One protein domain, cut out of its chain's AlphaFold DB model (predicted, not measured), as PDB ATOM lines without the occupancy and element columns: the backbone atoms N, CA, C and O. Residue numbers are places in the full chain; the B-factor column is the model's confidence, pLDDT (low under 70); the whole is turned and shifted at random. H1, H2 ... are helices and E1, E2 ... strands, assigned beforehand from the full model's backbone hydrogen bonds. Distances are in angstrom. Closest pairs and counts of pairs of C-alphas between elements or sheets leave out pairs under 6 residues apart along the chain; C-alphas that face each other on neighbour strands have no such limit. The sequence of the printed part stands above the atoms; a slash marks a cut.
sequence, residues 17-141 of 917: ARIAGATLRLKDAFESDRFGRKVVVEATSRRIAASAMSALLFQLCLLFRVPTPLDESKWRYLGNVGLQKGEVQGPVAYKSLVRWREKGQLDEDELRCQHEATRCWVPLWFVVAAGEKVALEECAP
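Overview. This is residues 17 to 141 of the 917 residues of a protein of Chlorella variabilis (UniProt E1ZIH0). Two small antiparallel sheets stand on either side of a long helix, H1, which packs on one face of the sheet E1 E2 E3 and comes near the edge strand E7 of the sheet E5 E4 E6 E7. H2 covers E4 of the second sheet, and H3 starts right after the end of E7 and runs nearly at right angles to both H1 and H2; residues 135 to 141, of which 135 to 139 belong to H3, stick out from the body. The printed part has 125 residues, with three named helices and seven named strands in the order E1 E2 E3 H1 E4 E5 H2 E6 E7 H3, a mixed class of helices and strands. It is compact, with a radius of gyration of the C-alphas of 14.5 A and spans of 45 by 36 by 31 A.

Along the chain. E1, residues 17 to 19, begins at C-alpha 17 (-57.689, -15.912, -45.234). E2 is residues 22 to 26 and E3 residues 39 to 42. H1, residues 46 to 63, runs 25.4 A from C-alpha 46 (-44.439, -17.972, -56.167). E4, residues 74 to 78, is 14.1 A long, and E5, residues 88 to 93, is 14.6 A. H2 is residues 94 to 102, E6 residues 112 to 115 and E7 residues 121 to 123. H3, residues 124 to 139, runs 22.9 A to C-alpha 139 (-24.519, -10.684, -49.314).

Arrangement. E1, E2 and E3 form a meander, each strand the antiparallel neighbour of the one before; N 17 and O 24 are 2.8 A apart, N 25 and O 40 2.7 A. H1 is on this sheet at a height of 10.0 A, slantwise to the strands at 45 degrees to E2 on the local plane, in two layers, a helix on one face of a sheet; the closest C-alphas of E2 and H1 are those of Ala 22 and Ala 49, 6.0 A. In the other sheet N 89 and O 77 of hairpin E4 and E5 are 2.7 A apart, N 114 and O 76 of E6 and E4 2.7 A, and N 113 and O 122 of hairpin E6 and E7 2.8 A. E5, H2 and E6 make a split strand-helix-strand unit, two strands running the same way with E4 between them, its crossover right-handed. H3 only grazes this sheet with residues 124 to 127. It touches H1, about perpendicular at 89 degrees, the closest C-alphas being those of Ala 50 and Phe 126, 5.7 A. It touches H2 at 79 degrees, about perpendicular, the closest C-alphas being those of Val 98 and Val 128, 5.6 A. Each O i to N i+4 pair is within hydrogen-bond range in H1 and H2, and 9 of 12 in H3.

Size, cuts and confidence. The C-alphas farthest apart, those of Phe 30 and Pro 141, are 48.2 A apart. The printed part has no cut. The link from E2 to E3 is long. Mean pLDDT of the printed part is 76.6; it is under 70 at residue 17 and residues 26 to 37, 80 to 84 and 133 to 141.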
ATOM      1  N   ALA A  17     -58.326 -17.084 -45.819       66.75
ATOM      2  CA  ALA A  17     -57.689 -15.912 -45.234       66.75
ATOM      3  C   ALA A  17     -56.830 -15.237 -46.312       66.75
ATOM      4  O   ALA A  17     -56.176 -15.926 -47.092       66.75
ATOM      5  N   ARG A  18     -56.807 -13.905 -46.379       71.94
ATOM      6  CA  ARG A  18     -55.862 -13.188 -47.248       71.94
ATOM      7  C   ARG A  18     -54.632 -12.798 -46.441       71.94
ATOM      8  O   ARG A  18     -54.772 -12.133 -45.422       71.94
ATOM      9  N   ILE A  19     -53.451 -13.225 -46.880       75.44
ATOM     10  CA  ILE A  19     -52.171 -12.933 -46.221       75.44
ATOM     11  C   ILE A  19     -51.140 -12.585 -47.293       75.44
ATOM     12  O   ILE A  19     -50.949 -13.352 -48.234       75.44
ATOM     13  N   ALA A  20     -50.476 -11.434 -47.145       76.12
ATOM     14  CA  ALA A  20     -49.404 -10.971 -48.033       76.12
ATOM     15  C   ALA A  20     -49.777 -10.948 -49.534       76.12
ATOM     16  O   ALA A  20     -48.947 -11.261 -50.379       76.12
ATOM     17  N   GLY A  21     -51.031 -10.628 -49.872       77.31
ATOM     18  CA  GLY A  21     -51.531 -10.641 -51.256       77.31
ATOM     19  C   GLY A  21     -51.905 -12.029 -51.800       77.31
ATOM     20  O   GLY A  21     -52.450 -12.118 -52.897       77.31
ATOM     21  N   ALA A  22     -51.678 -13.107 -51.041       82.31
ATOM     22  CA  ALA A  22     -52.194 -14.438 -51.348       82.31
ATOM     23  C   ALA A  22     -53.555 -14.665 -50.679       82.31
ATOM     24  O   ALA A  22     -53.803 -14.207 -49.563       82.31
ATOM     25  N   THR A  23     -54.416 -15.448 -51.322       77.50
ATOM     26  CA  THR A  23     -55.598 -16.039 -50.696       77.50
ATOM     27  C   THR A  23     -55.236 -17.447 -50.231       77.50
ATOM     28  O   THR A  23     -55.109 -18.382 -51.016       77.50
ATOM     29  N   LEU A  24     -55.051 -17.609 -48.926       73.75
ATOM     30  CA  LEU A  24     -54.981 -18.913 -48.290       73.75
ATOM     31  C   LEU A  24     -56.390 -19.478 -48.237       73.75
ATOM     32  O   LEU A  24     -57.280 -18.857 -47.673       73.75
ATOM     33  N   ARG A  25     -56.595 -20.663 -48.785       70.12
ATOM     34  CA  ARG A  25     -57.816 -21.445 -48.660       70.12
ATOM     35  C   ARG A  25     -57.476 -22.726 -47.936       70.12
ATOM     36  O   ARG A  25     -56.637 -23.491 -48.389       70.12
ATOM     37  N   LEU A  26     -58.111 -22.988 -46.806       59.56
ATOM     38  CA  LEU A  26     -58.075 -24.327 -46.241       59.56
ATOM     39  C   LEU A  26     -58.840 -25.226 -47.228       59.56
ATOM     40  O   LEU A  26     -60.063 -25.128 -47.313       59.56
ATOM     41  N   LYS A  27     -58.122 -26.053 -48.008       55.31
ATOM     42  CA  LYS A  27     -58.766 -27.183 -48.695       55.31
ATOM     43  C   LYS A  27     -59.310 -28.062 -47.588       55.31
ATOM     44  O   LYS A  27     -58.660 -28.168 -46.549       55.31
ATOM     45  N   ASP A  28     -60.520 -28.560 -47.795       47.22
ATOM     46  CA  ASP A  28     -61.453 -28.931 -46.740       47.22
ATOM     47  C   ASP A  28     -60.797 -29.536 -45.494       47.22
ATOM     48  O   ASP A  28     -59.859 -30.331 -45.575       47.22
ATOM     49  N   ALA A  29     -61.318 -29.211 -44.309       44.12
ATOM     50  CA  ALA A  29     -60.783 -29.742 -43.053       44.12
ATOM     51  C   ALA A  29     -60.789 -31.289 -43.001       44.12
ATOM     52  O   ALA A  29     -60.167 -31.850 -42.090       44.12
ATOM     53  N   PHE A  30     -61.465 -31.925 -43.973       39.28
ATOM     54  CA  PHE A  30     -61.613 -33.358 -44.184       39.28
ATOM     55  C   PHE A  30     -60.846 -33.939 -45.377       39.28
ATOM     56  O   PHE A  30     -60.630 -35.149 -45.403       39.28
ATOM     57  N   GLU A  31     -60.328 -33.117 -46.296       37.53
ATOM     58  CA  GLU A  31     -59.302 -33.536 -47.260       37.53
ATOM     59  C   GLU A  31     -57.933 -33.572 -46.560       37.53
ATOM     60  O   GLU A  31     -56.974 -32.903 -46.955       37.53
ATOM     61  N   SER A  32     -57.834 -34.333 -45.464       37.59
ATOM     62  CA  SER A  32     -56.527 -34.750 -44.995       37.59
ATOM     63  C   SER A  32     -56.056 -35.888 -45.880       37.59
ATOM     64  O   SER A  32     -56.541 -37.012 -45.775       37.59
ATOM     65  N   ASP A  33     -55.086 -35.607 -46.740       45.75
ATOM     66  CA  ASP A  33     -54.222 -36.674 -47.220       45.75
ATOM     67  C   ASP A  33     -53.359 -37.183 -46.040       45.75
ATOM     68  O   ASP A  33     -53.452 -36.706 -44.902       45.75
ATOM     69  N   ARG A  34     -52.466 -38.146 -46.286       50.81
ATOM     70  CA  ARG A  34     -51.509 -38.630 -45.268       50.81
ATOM     71  C   ARG A  34     -50.639 -37.521 -44.629       50.81
ATOM     72  O   ARG A  34     -49.894 -37.802 -43.690       50.81
ATOM     73  N   PHE A  35     -50.693 -36.282 -45.123       48.56
ATOM     74  CA  PHE A  35     -49.967 -35.114 -44.625       48.56
ATOM     75  C   PHE A  35     -50.811 -34.206 -43.716       48.56
ATOM     76  O   PHE A  35     -50.266 -33.303 -43.071       48.56
ATOM     77  N   GLY A  36     -52.104 -34.495 -43.542       61.47
ATOM     78  CA  GLY A  36     -53.030 -33.718 -42.717       61.47
ATOM     79  C   GLY A  36     -53.801 -32.672 -43.524       61.47
ATOM     80  O   GLY A  36     -53.896 -32.767 -44.738       61.47
ATOM     81  N   ARG A  37     -54.382 -31.668 -42.848       62.78
ATOM     82  CA  ARG A  37     -55.195 -30.629 -43.508       62.78
ATOM     83  C   ARG A  37     -54.379 -29.865 -44.547       62.78
ATOM     84  O   ARG A  37     -53.328 -29.310 -44.214       62.78
ATOM     85  N   LYS A  38     -54.896 -29.800 -45.770       70.38
ATOM     86  CA  LYS A  38     -54.255 -29.114 -46.888       70.38
ATOM     87  C   LYS A  38     -54.654 -27.640 -46.911       70.38
ATOM     88  O   LYS A  38     -55.829 -27.302 -46.926       70.38
ATOM     89  N   VAL A  39     -53.674 -26.747 -46.961       74.75
ATOM     90  CA  VAL A  39     -53.910 -25.326 -47.251       74.75
ATOM     91  C   VAL A  39     -53.533 -25.090 -48.711       74.75
ATOM     92  O   VAL A  39     -52.392 -25.318 -49.106       74.75
ATOM     93  N   VAL A  40     -54.502 -24.683 -49.524       79.44
ATOM     94  CA  VAL A  40     -54.278 -24.130 -50.860       79.44
ATOM     95  C   VAL A  40     -53.838 -22.684 -50.699       79.44
ATOM     96  O   VAL A  40     -54.457 -21.916 -49.971       79.44
ATOM     97  N   VAL A  41     -52.764 -22.310 -51.376       82.19
ATOM     98  CA  VAL A  41     -52.296 -20.926 -51.429       82.19
ATOM     99  C   VAL A  41     -52.519 -20.443 -52.853       82.19
ATOM    100  O   VAL A  41     -51.794 -20.847 -53.756       82.19
ATOM    101  N   GLU A  42     -53.550 -19.630 -53.055       80.56
ATOM    102  CA  GLU A  42     -53.814 -18.957 -54.326       80.56
ATOM    103  C   GLU A  42     -53.063 -17.623 -54.323       80.56
ATOM    104  O   GLU A  42     -53.312 -16.759 -53.484       80.56
ATOM    105  N   ALA A  43     -52.108 -17.455 -55.232       86.44
ATOM    106  CA  ALA A  43     -51.257 -16.274 -55.308       86.44
ATOM    107  C   ALA A  43     -50.925 -15.957 -56.767       86.44
ATOM    108  O   ALA A  43     -50.792 -16.868 -57.580       86.44
ATOM    109  N   THR A  44     -50.718 -14.678 -57.080       85.25
ATOM    110  CA  THR A  44     -50.315 -14.227 -58.424       85.25
ATOM    111  C   THR A  44     -48.859 -14.568 -58.760       85.25
ATOM    112  O   THR A  44     -48.472 -14.528 -59.921       85.25
ATOM    113  N   SER A  45     -48.036 -14.927 -57.767       85.50
ATOM    114  CA  SER A  45     -46.652 -15.374 -57.974       85.50
ATOM    115  C   SER A  45     -46.170 -16.328 -56.876       85.50
ATOM    116  O   SER A  45     -46.675 -16.310 -55.747       85.50
ATOM    117  N   ARG A  46     -45.124 -17.123 -57.168       84.12
ATOM    118  CA  ARG A  46     -44.439 -17.972 -56.167       84.12
ATOM    119  C   ARG A  46     -43.864 -17.149 -55.009       84.12
ATOM    120  O   ARG A  46     -43.869 -17.621 -53.878       84.12
ATOM    121  N   ARG A  47     -43.428 -15.909 -55.265       82.19
ATOM    122  CA  ARG A  47     -42.927 -14.987 -54.233       82.19
ATOM    123  C   ARG A  47     -44.027 -14.612 -53.237       82.19
ATOM    124  O   ARG A  47     -43.809 -14.691 -52.033       82.19
ATOM    125  N   ILE A  48     -45.214 -14.264 -53.735       81.50
ATOM    126  CA  ILE A  48     -46.387 -13.947 -52.904       81.50
ATOM    127  C   ILE A  48     -46.852 -15.189 -52.130       81.50
ATOM    128  O   ILE A  48     -47.088 -15.114 -50.923       81.50
ATOM    129  N   ALA A  49     -46.889 -16.353 -52.788       84.44
ATOM    130  CA  ALA A  49     -47.189 -17.619 -52.123       84.44
ATOM    131  C   ALA A  49     -46.186 -17.938 -51.001       84.44
ATOM    132  O   ALA A  49     -46.599 -18.327 -49.911       84.44
ATOM    133  N   ALA A  50     -44.885 -17.738 -51.242       86.00
ATOM    134  CA  ALA A  50     -43.849 -17.957 -50.242       86.00
ATOM    135  C   ALA A  50     -44.013 -17.026 -49.038       86.00
ATOM    136  O   ALA A  50     -44.005 -17.501 -47.910       86.00
ATOM    137  N   SER A  51     -44.246 -15.727 -49.250       81.50
ATOM    138  CA  SER A  51     -44.501 -14.788 -48.149       81.50
ATOM    139  C   SER A  51     -45.695 -15.219 -47.287       81.50
ATOM    140  O   SER A  51     -45.603 -15.221 -46.059       81.50
ATOM    141  N   ALA A  52     -46.790 -15.660 -47.911       82.31
ATOM    142  CA  ALA A  52     -47.965 -16.147 -47.191       82.31
ATOM    143  C   ALA A  52     -47.693 -17.456 -46.421       82.31
ATOM    144  O   ALA A  52     -48.126 -17.606 -45.277       82.31
ATOM    145  N   MET A  53     -46.942 -18.391 -47.015       87.38
ATOM    146  CA  MET A  53     -46.518 -19.632 -46.355       87.38
ATOM    147  C   MET A  53     -45.559 -19.367 -45.185       87.38
ATOM    148  O   MET A  53     -45.698 -20.005 -44.141       87.38
ATOM    149  N   SER A  54     -44.638 -18.407 -45.317       86.88
ATOM    150  CA  SER A  54     -43.739 -17.976 -44.239       86.88
ATOM    151  C   SER A  54     -44.511 -17.378 -43.071       86.88
ATOM    152  O   SER A  54     -44.284 -17.785 -41.935       86.88
ATOM    153  N   ALA A  55     -45.470 -16.485 -43.334       83.81
ATOM    154  CA  ALA A  55     -46.329 -15.917 -42.294       83.81
ATOM    155  C   ALA A  55     -47.129 -17.005 -41.554       83.81
ATOM    156  O   ALA A  55     -47.205 -17.009 -40.323       83.81
ATOM    157  N   LEU A  56     -47.665 -17.987 -42.291       83.25
ATOM    158  CA  LEU A  56     -48.363 -19.130 -41.703       83.25
ATOM    159  C   LEU A  56     -47.428 -19.988 -40.839       83.25
ATOM    160  O   LEU A  56     -47.788 -20.364 -39.724       83.25
ATOM    161  N   LEU A  57     -46.223 -20.293 -41.327       85.38
ATOM    162  CA  LEU A  57     -45.249 -21.088 -40.582       85.38
ATOM    163  C   LEU A  57     -44.764 -20.357 -39.324       85.38
ATOM    164  O   LEU A  57     -44.685 -20.979 -38.267       85.38
ATOM    165  N   PHE A  58     -44.513 -19.051 -39.420       84.00
ATOM    166  CA  PHE A  58     -44.139 -18.191 -38.299       84.00
ATOM    167  C   PHE A  58     -45.213 -18.192 -37.209       84.00
ATOM    168  O   PHE A  58     -44.913 -18.483 -36.049       84.00
ATOM    169  N   GLN A  59     -46.480 -17.984 -37.581       80.75
ATOM    170  CA  GLN A  59     -47.596 -18.035 -36.636       80.75
ATOM    171  C   GLN A  59     -47.698 -19.402 -35.947       80.75
ATOM    172  O   GLN A  59     -47.962 -19.476 -34.745       80.75
ATOM    173  N   LEU A  60     -47.469 -20.496 -36.683       78.00
ATOM    174  CA  LEU A  60     -47.436 -21.838 -36.100       78.00
ATOM    175  C   LEU A  60     -46.259 -22.008 -35.131       78.00
ATOM    176  O   LEU A  60     -46.443 -22.581 -34.060       78.00
ATOM    177  N   CYS A  61     -45.065 -21.516 -35.468       80.88
ATOM    178  CA  CYS A  61     -43.912 -21.555 -34.567       80.88
ATOM    179  C   CYS A  61     -44.186 -20.787 -33.266       80.88
ATOM    180  O   CYS A  61     -43.950 -21.339 -32.189       80.88
ATOM    181  N   LEU A  62     -44.769 -19.585 -33.349       76.38
ATOM    182  CA  LEU A  62     -45.196 -18.811 -32.178       76.38
ATOM    183  C   LEU A  62     -46.204 -19.581 -31.321       76.38
ATOM    184  O   LEU A  62     -46.038 -19.686 -30.104       76.38
ATOM    185  N   LEU A  63     -47.220 -20.170 -31.955       71.56
ATOM    186  CA  LEU A  63     -48.252 -20.936 -31.263       71.56
ATOM    187  C   LEU A  63     -47.666 -22.141 -30.510       71.56
ATOM    188  O   LEU A  63     -48.033 -22.402 -29.364       71.56
ATOM    189  N   PHE A  64     -46.724 -22.856 -31.129       73.62
ATOM    190  CA  PHE A  64     -46.061 -24.008 -30.517       73.62
ATOM    191  C   PHE A  64     -44.881 -23.635 -29.612       73.62
ATOM    192  O   PHE A  64     -44.260 -24.536 -29.044       73.62
ATOM    193  N   ARG A  65     -44.582 -22.338 -29.445       83.25
ATOM    194  CA  ARG A  65     -43.428 -21.827 -28.684       83.25
ATOM    195  C   ARG A  65     -42.107 -22.456 -29.137       83.25
ATOM    196  O   ARG A  65     -41.266 -22.837 -28.325       83.25
ATOM    197  N   VAL A  66     -41.961 -22.605 -30.448       82.25
ATOM    198  CA  VAL A  66     -40.769 -23.146 -31.101       82.25
ATOM    199  C   VAL A  66     -39.947 -21.977 -31.648       82.25
ATOM    200  O   VAL A  66     -40.550 -21.022 -32.144       82.25
ATOM    201  N   PRO A  67     -38.601 -22.046 -31.616       79.69
ATOM    202  CA  PRO A  67     -37.754 -21.090 -32.318       79.69
ATOM    203  C   PRO A  67     -38.212 -20.889 -33.768       79.69
ATOM    204  O   PRO A  67     -38.446 -21.846 -34.508       79.69
ATOM    205  N   THR A  68     -38.350 -19.628 -34.155       73.69
ATOM    206  CA  THR A  68     -38.777 -19.180 -35.481       73.69
ATOM    207  C   THR A  68     -37.698 -19.143 -36.573       73.69
ATOM    208  O   THR A  68     -38.115 -19.130 -37.734       73.69
ATOM    209  N   PRO A  69     -36.366 -19.139 -36.316       79.50
ATOM    210  CA  PRO A  69     -35.412 -18.990 -37.407       79.50
ATOM    211  C   PRO A  69     -35.387 -20.244 -38.288       79.50
ATOM    212  O   PRO A  69     -35.094 -21.355 -37.836       79.50
ATOM    213  N   LEU A  70     -35.682 -20.046 -39.577       78.62
ATOM    214  CA  LEU A  70     -35.646 -21.092 -40.602       78.62
ATOM    215  C   LEU A  70     -34.270 -21.770 -40.671       78.62
ATOM    216  O   LEU A  70     -34.204 -22.980 -40.881       78.62
ATOM    217  N   ASP A  71     -33.180 -21.054 -40.403       82.06
ATOM    218  CA  ASP A  71     -31.820 -21.602 -40.483       82.06
ATOM    219  C   ASP A  71     -31.508 -22.690 -39.457       82.06
ATOM    220  O   ASP A  71     -30.748 -23.621 -39.745       82.06
ATOM    221  N   GLU A  72     -32.111 -22.602 -38.274       84.88
ATOM    222  CA  GLU A  72     -31.944 -23.585 -37.200       84.88
ATOM    223  C   GLU A  72     -32.976 -24.713 -37.285       84.88
ATOM    224  O   GLU A  72     -32.903 -25.714 -36.561       84.88
ATOM    225  N   SER A  73     -33.949 -24.571 -38.186       88.00
ATOM    226  CA  SER A  73     -35.041 -25.515 -38.304       88.00
ATOM    227  C   SER A  73     -34.604 -26.842 -38.933       88.00
ATOM    228  O   SER A  73     -33.742 -26.940 -39.819       88.00
ATOM    229  N   LYS A  74     -35.228 -27.913 -38.443       92.25
ATOM    230  CA  LYS A  74     -35.053 -29.274 -38.945       92.25
ATOM    231  C   LYS A  74     -36.265 -29.679 -39.760       92.25
ATOM    232  O   LYS A  74     -37.403 -29.368 -39.409       92.25
ATOM    233  N   TRP A  75     -36.013 -30.427 -40.820       93.12
ATOM    234  CA  TRP A  75     -37.012 -30.789 -41.809       93.12
ATOM    235  C   TRP A  75     -36.999 -32.281 -42.082       93.12
ATOM    236  O   TRP A  75     -35.970 -32.945 -42.004       93.12
ATOM    237  N   ARG A  76     -38.158 -32.823 -42.423       91.94
ATOM    238  CA  ARG A  76     -38.300 -34.157 -43.006       91.94
ATOM    239  C   ARG A  76     -38.771 -34.005 -44.441       91.94
ATOM    240  O   ARG A  76     -39.295 -32.957 -44.789       91.94
ATOM    241  N   TYR A  77     -38.600 -35.005 -45.283       90.69
ATOM    242  CA  TYR A  77     -39.103 -34.969 -46.656       90.69
ATOM    243  C   TYR A  77     -39.509 -36.364 -47.110       90.69
ATOM    244  O   TYR A  77     -39.160 -37.345 -46.462       90.69
ATOM    245  N   LEU A  78     -40.274 -36.472 -48.190       83.50
ATOM    246  CA  LEU A  78     -40.631 -37.774 -48.753       83.50
ATOM    247  C   LEU A  78     -39.633 -38.167 -49.826       83.50
ATOM    248  O   LEU A  78     -39.317 -37.361 -50.697       83.50
ATOM    249  N   GLY A  79     -39.164 -39.410 -49.781       78.94
ATOM    250  CA  GLY A  79     -38.375 -39.962 -50.875       78.94
ATOM    251  C   GLY A  79     -39.211 -40.024 -52.154       78.94
ATOM    252  O   GLY A  79     -40.288 -40.623 -52.154       78.94
ATOM    253  N   ASN A  80     -38.710 -39.433 -53.242       68.38
ATOM    254  CA  ASN A  80     -39.377 -39.455 -54.550       68.38
ATOM    255  C   ASN A  80     -38.757 -40.484 -55.520       68.38
ATOM    256  O   ASN A  80     -39.409 -40.880 -56.484       68.38
ATOM    257  N   VAL A  81     -37.540 -40.982 -55.245       57.06
ATOM    258  CA  VAL A  81     -36.762 -41.823 -56.175       57.06
ATOM    259  C   VAL A  81     -36.305 -43.133 -55.511       57.06
ATOM    260  O   VAL A  81     -35.723 -43.125 -54.430       57.06
ATOM    261  N   GLY A  82     -36.537 -44.269 -56.182       65.25
ATOM    262  CA  GLY A  82     -36.023 -45.595 -55.798       65.25
ATOM    263  C   GLY A  82     -36.878 -46.390 -54.795       65.25
ATOM    264  O   GLY A  82     -38.076 -46.155 -54.648       65.25
ATOM    265  N   LEU A  83     -36.247 -47.351 -54.101       34.94
ATOM    266  CA  LEU A  83     -36.868 -48.273 -53.122       34.94
ATOM    267  C   LEU A  83     -37.491 -47.577 -51.894       34.94
ATOM    268  O   LEU A  83     -38.192 -48.224 -51.127       34.94
ATOM    269  N   GLN A  84     -37.247 -46.278 -51.713       58.84
ATOM    270  CA  GLN A  84     -37.730 -45.473 -50.584       58.84
ATOM    271  C   GLN A  84     -38.850 -44.498 -50.990       58.84
ATOM    272  O   GLN A  84     -39.114 -43.518 -50.288       58.84
ATOM    273  N   LYS A  85     -39.503 -44.726 -52.143       74.75
ATOM    274  CA  LYS A  85     -40.598 -43.876 -52.621       74.75
ATOM    275  C   LYS A  85     -41.737 -43.847 -51.599       74.75
ATOM    276  O   LYS A  85     -42.372 -44.860 -51.328       74.75
ATOM    277  N   GLY A  86     -42.015 -42.664 -51.057       70.56
ATOM    278  CA  GLY A  86     -43.071 -42.445 -50.071       70.56
ATOM    279  C   GLY A  86     -42.674 -42.669 -48.609       70.56
ATOM    280  O   GLY A  86     -43.522 -42.418 -47.752       70.56
ATOM    281  N   GLU A  87     -41.431 -43.066 -48.315       77.19
ATOM    282  CA  GLU A  87     -40.898 -43.054 -46.949       77.19
ATOM    283  C   GLU A  87     -40.493 -41.637 -46.530       77.19
ATOM    284  O   GLU A  87     -39.984 -40.847 -47.330       77.19
ATOM    285  N   VAL A  88     -40.720 -41.310 -45.256       83.25
ATOM    286  CA  VAL A  88     -40.329 -40.023 -44.669       83.25
ATOM    287  C   VAL A  88     -38.858 -40.086 -44.257       83.25
ATOM    288  O   VAL A  88     -38.498 -40.816 -43.338       83.25
ATOM    289  N   GLN A  89     -38.016 -39.287 -44.906       87.88
ATOM    290  CA  GLN A  89     -36.595 -39.128 -44.612       87.88
ATOM    291  C   GLN A  89     -36.333 -37.897 -43.734       87.88
ATOM    292  O   GLN A  89     -37.087 -36.924 -43.759       87.88
ATOM    293  N   GLY A  90     -35.251 -37.928 -42.951       89.81
ATOM    294  CA  GLY A  90     -34.858 -36.866 -42.016       89.81
ATOM    295  C   GLY A  90     -34.860 -37.315 -40.544       89.81
ATOM    296  O   GLY A  90     -35.008 -38.504 -40.268       89.81
ATOM    297  N   PRO A  91     -34.702 -36.389 -39.578       90.69
ATOM    298  CA  PRO A  91     -34.610 -34.941 -39.761       90.69
ATOM    299  C   PRO A  91     -33.287 -34.492 -40.399       90.69
ATOM    300  O   PRO A  91     -32.221 -35.014 -40.085       90.69
ATOM    301  N   VAL A  92     -33.364 -33.503 -41.282       92.69
ATOM    302  CA  VAL A  92     -32.240 -32.857 -41.969       92.69
ATOM    303  C   VAL A  92     -32.265 -31.360 -41.697       92.69
ATOM    304  O   VAL A  92     -33.330 -30.760 -41.579       92.69
ATOM    305  N   ALA A  93     -31.088 -30.756 -41.554       91.75
ATOM    306  CA  ALA A  93     -30.983 -29.314 -41.367       91.75
ATOM    307  C   ALA A  93     -31.445 -28.579 -42.631       91.75
ATOM    308  O   ALA A  93     -31.145 -29.025 -43.742       91.75
ATOM    309  N   TYR A  94     -32.104 -27.435 -42.457       91.25
ATOM    310  CA  TYR A  94     -32.535 -26.551 -43.539       91.25
ATOM    311  C   TYR A  94     -31.454 -26.317 -44.613       91.25
ATOM    312  O   TYR A  94     -31.660 -26.630 -45.786       91.25
ATOM    313  N   LYS A  95     -30.241 -25.923 -44.192       90.12
ATOM    314  CA  LYS A  95     -29.087 -25.687 -45.085       90.12
ATOM    315  C   LYS A  95     -28.703 -26.908 -45.934       90.12
ATOM    316  O   LYS A  95     -28.126 -26.767 -47.007       90.12
ATOM    317  N   SER A  96     -29.009 -28.122 -45.468       92.75
ATOM    318  CA  SER A  96     -28.751 -29.346 -46.240       92.75
ATOM    319  C   SER A  96     -29.757 -29.529 -47.371       92.75
ATOM    320  O   SER A  96     -29.347 -29.913 -48.461       92.75
ATOM    321  N   LEU A  97     -31.040 -29.220 -47.143       89.25
ATOM    322  CA  LEU A  97     -32.076 -29.294 -48.180       89.25
ATOM    323  C   LEU A  97     -31.802 -28.310 -49.318       89.25
ATOM    324  O   LEU A  97     -31.832 -28.713 -50.480       89.25
ATOM    325  N   VAL A  98     -31.456 -27.063 -48.980       89.50
ATOM    326  CA  VAL A  98     -31.078 -26.031 -49.961       89.50
ATOM    327  C   VAL A  98     -29.877 -26.504 -50.787       89.50
ATOM    328  O   VAL A  98     -29.958 -26.586 -52.011       89.50
ATOM    329  N   ARG A  99     -28.810 -26.971 -50.121       89.69
ATOM    330  CA  ARG A  99     -27.602 -27.480 -50.788       89.69
ATOM    331  C   ARG A  99     -27.856 -28.701 -51.679       89.69
ATOM    332  O   ARG A  99     -27.173 -28.885 -52.684       89.69
ATOM    333  N   TRP A 100     -28.761 -29.601 -51.293       90.88
ATOM    334  CA  TRP A 100     -29.102 -30.769 -52.112       90.88
ATOM    335  C   TRP A 100     -29.914 -30.379 -53.347       90.88
ATOM    336  O   TRP A 100     -29.656 -30.922 -54.423       90.88
ATOM    337  N   ARG A 101     -30.816 -29.395 -53.229       89.12
ATOM    338  CA  ARG A 101     -31.518 -28.814 -54.382       89.12
ATOM    339  C   ARG A 101     -30.550 -28.127 -55.338       89.12
ATOM    340  O   ARG A 101     -30.590 -28.417 -56.524       89.12
ATOM    341  N   GLU A 102     -29.633 -27.294 -54.842       86.75
ATOM    342  CA  GLU A 102     -28.608 -26.631 -55.676       86.75
ATOM    343  C   GLU A 102     -27.748 -27.624 -56.470       86.75
ATOM    344  O   GLU A 102     -27.285 -27.330 -57.568       86.75
ATOM    345  N   LYS A 103     -27.550 -28.830 -55.930       90.06
ATOM    346  CA  LYS A 103     -26.830 -29.921 -56.597       90.06
ATOM    347  C   LYS A 103     -27.691 -30.745 -57.561       90.06
ATOM    348  O   LYS A 103     -27.196 -31.744 -58.079       90.06
ATOM    349  N   GLY A 104     -28.965 -30.397 -57.750       88.19
ATOM    350  CA  GLY A 104     -29.917 -31.155 -58.567       88.19
ATOM    351  C   GLY A 104     -30.253 -32.540 -58.003       88.19
ATOM    352  O   GLY A 104     -30.626 -33.433 -58.756       88.19
ATOM    353  N   GLN A 105     -30.073 -32.761 -56.695       87.19
ATOM    354  CA  GLN A 105     -30.336 -34.062 -56.055       87.19
ATOM    355  C   GLN A 105     -31.801 -34.237 -55.646       87.19
ATOM    356  O   GLN A 105     -32.231 -35.359 -55.383       87.19
ATOM    357  N   LEU A 106     -32.550 -33.138 -55.558       87.12
ATOM    358  CA  LEU A 106     -33.960 -33.106 -55.193       87.12
ATOM    359  C   LEU A 106     -34.724 -32.293 -56.237       87.12
ATOM    360  O   LEU A 106     -34.277 -31.210 -56.607       87.12
ATOM    361  N   ASP A 107     -35.871 -32.811 -56.668       83.19
ATOM    362  CA  ASP A 107     -36.816 -32.093 -57.525       83.19
ATOM    363  C   ASP A 107     -37.651 -31.121 -56.674       83.19
ATOM    364  O   ASP A 107     -38.248 -31.514 -55.669       83.19
ATOM    365  N   GLU A 108     -37.659 -29.842 -57.037       77.38
ATOM    366  CA  GLU A 108     -38.272 -28.775 -56.242       77.38
ATOM    367  C   GLU A 108     -39.799 -28.703 -56.321       77.38
ATOM    368  O   GLU A 108     -40.434 -28.256 -55.356       77.38
ATOM    369  N   ASP A 109     -40.385 -29.170 -57.423       78.44
ATOM    370  CA  ASP A 109     -41.824 -29.083 -57.669       78.44
ATOM    371  C   ASP A 109     -42.556 -30.332 -57.157       78.44
ATOM    372  O   ASP A 109     -43.692 -30.246 -56.673       78.44
ATOM    373  N   GLU A 110     -41.885 -31.488 -57.166       75.25
ATOM    374  CA  GLU A 110     -42.468 -32.750 -56.704       75.25
ATOM    375  C   GLU A 110     -42.248 -33.038 -55.211       75.25
ATOM    376  O   GLU A 110     -43.028 -33.770 -54.588       75.25
ATOM    377  N   LEU A 111     -41.177 -32.518 -54.603       85.06
ATOM    378  CA  LEU A 111     -40.799 -32.899 -53.241       85.06
ATOM    379  C   LEU A 111     -41.559 -32.079 -52.187       85.06
ATOM    380  O   LEU A 111     -41.652 -30.851 -52.236       85.06
ATOM    381  N   ARG A 112     -42.100 -32.777 -51.185       88.19
ATOM    382  CA  ARG A 112     -42.741 -32.173 -50.009       88.19
ATOM    383  C   ARG A 112     -41.807 -32.283 -48.810       88.19
ATOM    384  O   ARG A 112     -41.270 -33.360 -48.540       88.19
ATOM    385  N   CYS A 113     -41.684 -31.198 -48.058       90.69
ATOM    386  CA  CYS A 113     -40.903 -31.105 -46.833       90.69
ATOM    387  C   CYS A 113     -41.823 -30.860 -45.632       90.69
ATOM    388  O   CYS A 113     -42.771 -30.093 -45.721       90.69
ATOM    389  N   GLN A 114     -41.545 -31.487 -44.494       91.25
ATOM    390  CA  GLN A 114     -42.240 -31.280 -43.232       91.25
ATOM    391  C   GLN A 114     -41.337 -30.544 -42.251       91.25
ATOM    392  O   GLN A 114     -40.276 -31.057 -41.896       91.25
ATOM    393  N   HIS A 115     -41.785 -29.404 -41.740       90.50
ATOM    394  CA  HIS A 115     -41.106 -28.734 -40.639       90.50
ATOM    395  C   HIS A 115     -41.215 -29.596 -39.372       90.50
ATOM    396  O   HIS A 115     -42.316 -29.993 -38.979       90.50
ATOM    397  N   GLU A 116     -40.096 -29.940 -38.731       86.75
ATOM    398  CA  GLU A 116     -40.079 -30.955 -37.670       86.75
ATOM    399  C   GLU A 116     -40.917 -30.547 -36.456       86.75
ATOM    400  O   GLU A 116     -41.638 -31.378 -35.896       86.75
ATOM    401  N   ALA A 117     -40.847 -29.276 -36.073       84.50
ATOM    402  CA  ALA A 117     -41.468 -28.800 -34.850       84.50
ATOM    403  C   ALA A 117     -42.965 -28.501 -35.028       84.50
ATOM    404  O   ALA A 117     -43.786 -28.961 -34.239       84.50
ATOM    405  N   THR A 118     -43.342 -27.811 -36.110       82.44
ATOM    406  CA  THR A 118     -44.757 -27.481 -36.393       82.44
ATOM    407  C   THR A 118     -45.503 -28.629 -37.078       82.44
ATOM    408  O   THR A 118     -46.733 -28.625 -37.144       82.44
ATOM    409  N   ARG A 119     -44.780 -29.633 -37.602       83.19
ATOM    410  CA  ARG A 119     -45.311 -30.744 -38.414       83.19
ATOM    411  C   ARG A 119     -46.048 -30.288 -39.680       83.19
ATOM    412  O   ARG A 119     -46.817 -31.077 -40.236       83.19
ATOM    413  N   CYS A 120     -45.833 -29.046 -40.111       85.19
ATOM    414  CA  CYS A 120     -46.433 -28.469 -41.309       85.19
ATOM    415  C   CYS A 120     -45.709 -28.985 -42.555       85.19
ATOM    416  O   CYS A 120     -44.480 -28.944 -42.595       85.19
ATOM    417  N   TRP A 121     -46.461 -29.479 -43.539       87.56
ATOM    418  CA  TRP A 121     -45.920 -29.877 -44.835       87.56
ATOM    419  C   TRP A 121     -45.995 -28.711 -45.819       87.56
ATOM    420  O   TRP A 121     -47.048 -28.102 -45.985       87.56
ATOM    421  N   VAL A 122     -44.883 -28.430 -46.485       89.75
ATOM    422  CA  VAL A 122     -44.706 -27.366 -47.479       89.75
ATOM    423  C   VAL A 122     -43.955 -27.933 -48.692       89.75
ATOM    424  O   VAL A 122     -43.259 -28.945 -48.565       89.75
ATOM    425  N   PRO A 123     -44.100 -27.356 -49.890       90.19
ATOM    426  CA  PRO A 123     -43.288 -27.758 -51.039       90.19
ATOM    427  C   PRO A 123     -41.801 -27.402 -50.855       90.19
ATOM    428  O   PRO A 123     -41.484 -26.421 -50.183       90.19
ATOM    429  N   LEU A 124     -40.886 -28.165 -51.470       90.00
ATOM    430  CA  LEU A 124     -39.445 -27.890 -51.394       90.00
ATOM    431  C   LEU A 124     -39.091 -26.525 -51.992       90.00
ATOM    432  O   LEU A 124     -38.288 -25.812 -51.395       90.00
ATOM    433  N   TRP A 125     -39.720 -26.123 -53.104       91.94
ATOM    434  CA  TRP A 125     -39.474 -24.802 -53.699       91.94
ATOM    435  C   TRP A 125     -39.692 -23.653 -52.700       91.94
ATOM    436  O   TRP A 125     -38.969 -22.664 -52.749       91.94
ATOM    437  N   PHE A 126     -40.636 -23.787 -51.758       91.69
ATOM    438  CA  PHE A 126     -40.858 -22.780 -50.716       91.69
ATOM    439  C   PHE A 126     -39.678 -22.718 -49.743       91.69
ATOM    440  O   PHE A 126     -39.202 -21.632 -49.425       91.69
ATOM    441  N   VAL A 127     -39.192 -23.884 -49.301       88.69
ATOM    442  CA  VAL A 127     -38.035 -23.990 -48.397       88.69
ATOM    443  C   VAL A 127     -36.809 -23.335 -49.033       88.69
ATOM    444  O   VAL A 127     -36.056 -22.653 -48.354       88.69
ATOM    445  N   VAL A 128     -36.633 -23.491 -50.344       86.75
ATOM    446  CA  VAL A 128     -35.526 -22.874 -51.080       86.75
ATOM    447  C   VAL A 128     -35.726 -21.367 -51.258       86.75
ATOM    448  O   VAL A 128     -34.819 -20.599 -50.949       86.75
ATOM    449  N   ALA A 129     -36.917 -20.929 -51.677       84.88
ATOM    450  CA  ALA A 129     -37.228 -19.511 -51.872       84.88
ATOM    451  C   ALA A 129     -37.116 -18.696 -50.572       84.88
ATOM    452  O   ALA A 129     -36.730 -17.528 -50.590       84.88
ATOM    453  N   ALA A 130     -37.428 -19.310 -49.428       81.56
ATOM    454  CA  ALA A 130     -37.225 -18.691 -48.124       81.56
ATOM    455  C   ALA A 130     -35.731 -18.519 -47.777       81.56
ATOM    456  O   ALA A 130     -35.390 -17.644 -46.988       81.56
ATOM    457  N   GLY A 131     -34.840 -19.314 -48.379       72.88
ATOM    458  CA  GLY A 131     -33.394 -19.296 -48.123       72.88
ATOM    459  C   GLY A 131     -32.625 -18.354 -49.015       72.88
ATOM    460  O   GLY A 131     -31.653 -17.757 -48.568       72.88
ATOM    461  N   GLU A 132     -33.103 -18.158 -50.239       74.12
ATOM    462  CA  GLU A 132     -32.555 -17.152 -51.147       74.12
ATOM    463  C   GLU A 132     -32.702 -15.735 -50.563       74.12
ATOM    464  O   GLU A 132     -31.804 -14.919 -50.741       74.12
ATOM    465  N   LYS A 133     -33.761 -15.458 -49.781       67.56
ATOM    466  CA  LYS A 133     -33.895 -14.194 -49.031       67.56
ATOM    467  C   LYS A 133     -32.796 -14.001 -47.983       67.56
ATOM    468  O   LYS A 133     -32.160 -12.957 -47.976       67.56
ATOM    469  N   VAL A 134     -32.535 -15.022 -47.165       57.75
ATOM    470  CA  VAL A 134     -31.486 -14.975 -46.129       57.75
ATOM    471  C   VAL A 134     -30.100 -14.812 -46.762       57.75
ATOM    472  O   VAL A 134     -29.277 -14.040 -46.282       57.75
ATOM    473  N   ALA A 135     -29.844 -15.491 -47.885       53.22
ATOM    474  CA  ALA A 135     -28.568 -15.395 -48.591       53.22
ATOM    475  C   ALA A 135     -28.349 -14.030 -49.275       53.22
ATOM    476  O   ALA A 135     -27.211 -13.569 -49.363       53.22
ATOM    477  N   LEU A 136     -29.418 -13.384 -49.760       53.03
ATOM    478  CA  LEU A 136     -29.363 -12.031 -50.327       53.03
ATOM    479  C   LEU A 136     -29.145 -10.965 -49.244       53.03
ATOM    480  O   LEU A 136     -28.397 -10.022 -49.490       53.03
ATOM    481  N   GLU A 137     -29.715 -11.143 -48.051       50.47
ATOM    482  CA  GLU A 137     -29.476 -10.276 -46.886       50.47
ATOM    483  C   GLU A 137     -28.046 -10.431 -46.329       50.47
ATOM    484  O   GLU A 137     -27.418  -9.436 -45.983       50.47
ATOM    485  N   GLU A 138     -27.463 -11.639 -46.335       49.53
ATOM    486  CA  GLU A 138     -26.057 -11.849 -45.930       49.53
ATOM    487  C   GLU A 138     -25.023 -11.345 -46.967       49.53
ATOM    488  O   GLU A 138     -23.849 -11.178 -46.628       49.53
ATOM    489  N   CYS A 139     -25.419 -11.110 -48.227       33.06
ATOM    490  CA  CYS A 139     -24.519 -10.684 -49.314       33.06
ATOM    491  C   CYS A 139     -24.707  -9.226 -49.778       33.06
ATOM    492  O   CYS A 139     -23.940  -8.771 -50.633       33.06
ATOM    493  N   ALA A 140     -25.685  -8.485 -49.249       33.81
ATOM    494  CA  ALA A 140     -25.877  -7.074 -49.572       33.81
ATOM    495  C   ALA A 140     -24.977  -6.181 -48.688       33.81
ATOM    496  O   ALA A 140     -25.022  -6.293 -47.464       33.81
ATOM    497  N   PRO A 141     -24.149  -5.281 -49.259       39.16
ATOM    498  CA  PRO A 141     -23.482  -4.255 -48.467       39.16
ATOM    499  C   PRO A 141     -24.540  -3.300 -47.901       39.16
ATOM    500  O   PRO A 141     -25.360  -2.796 -48.668       39.16
TER     501      PRO A 141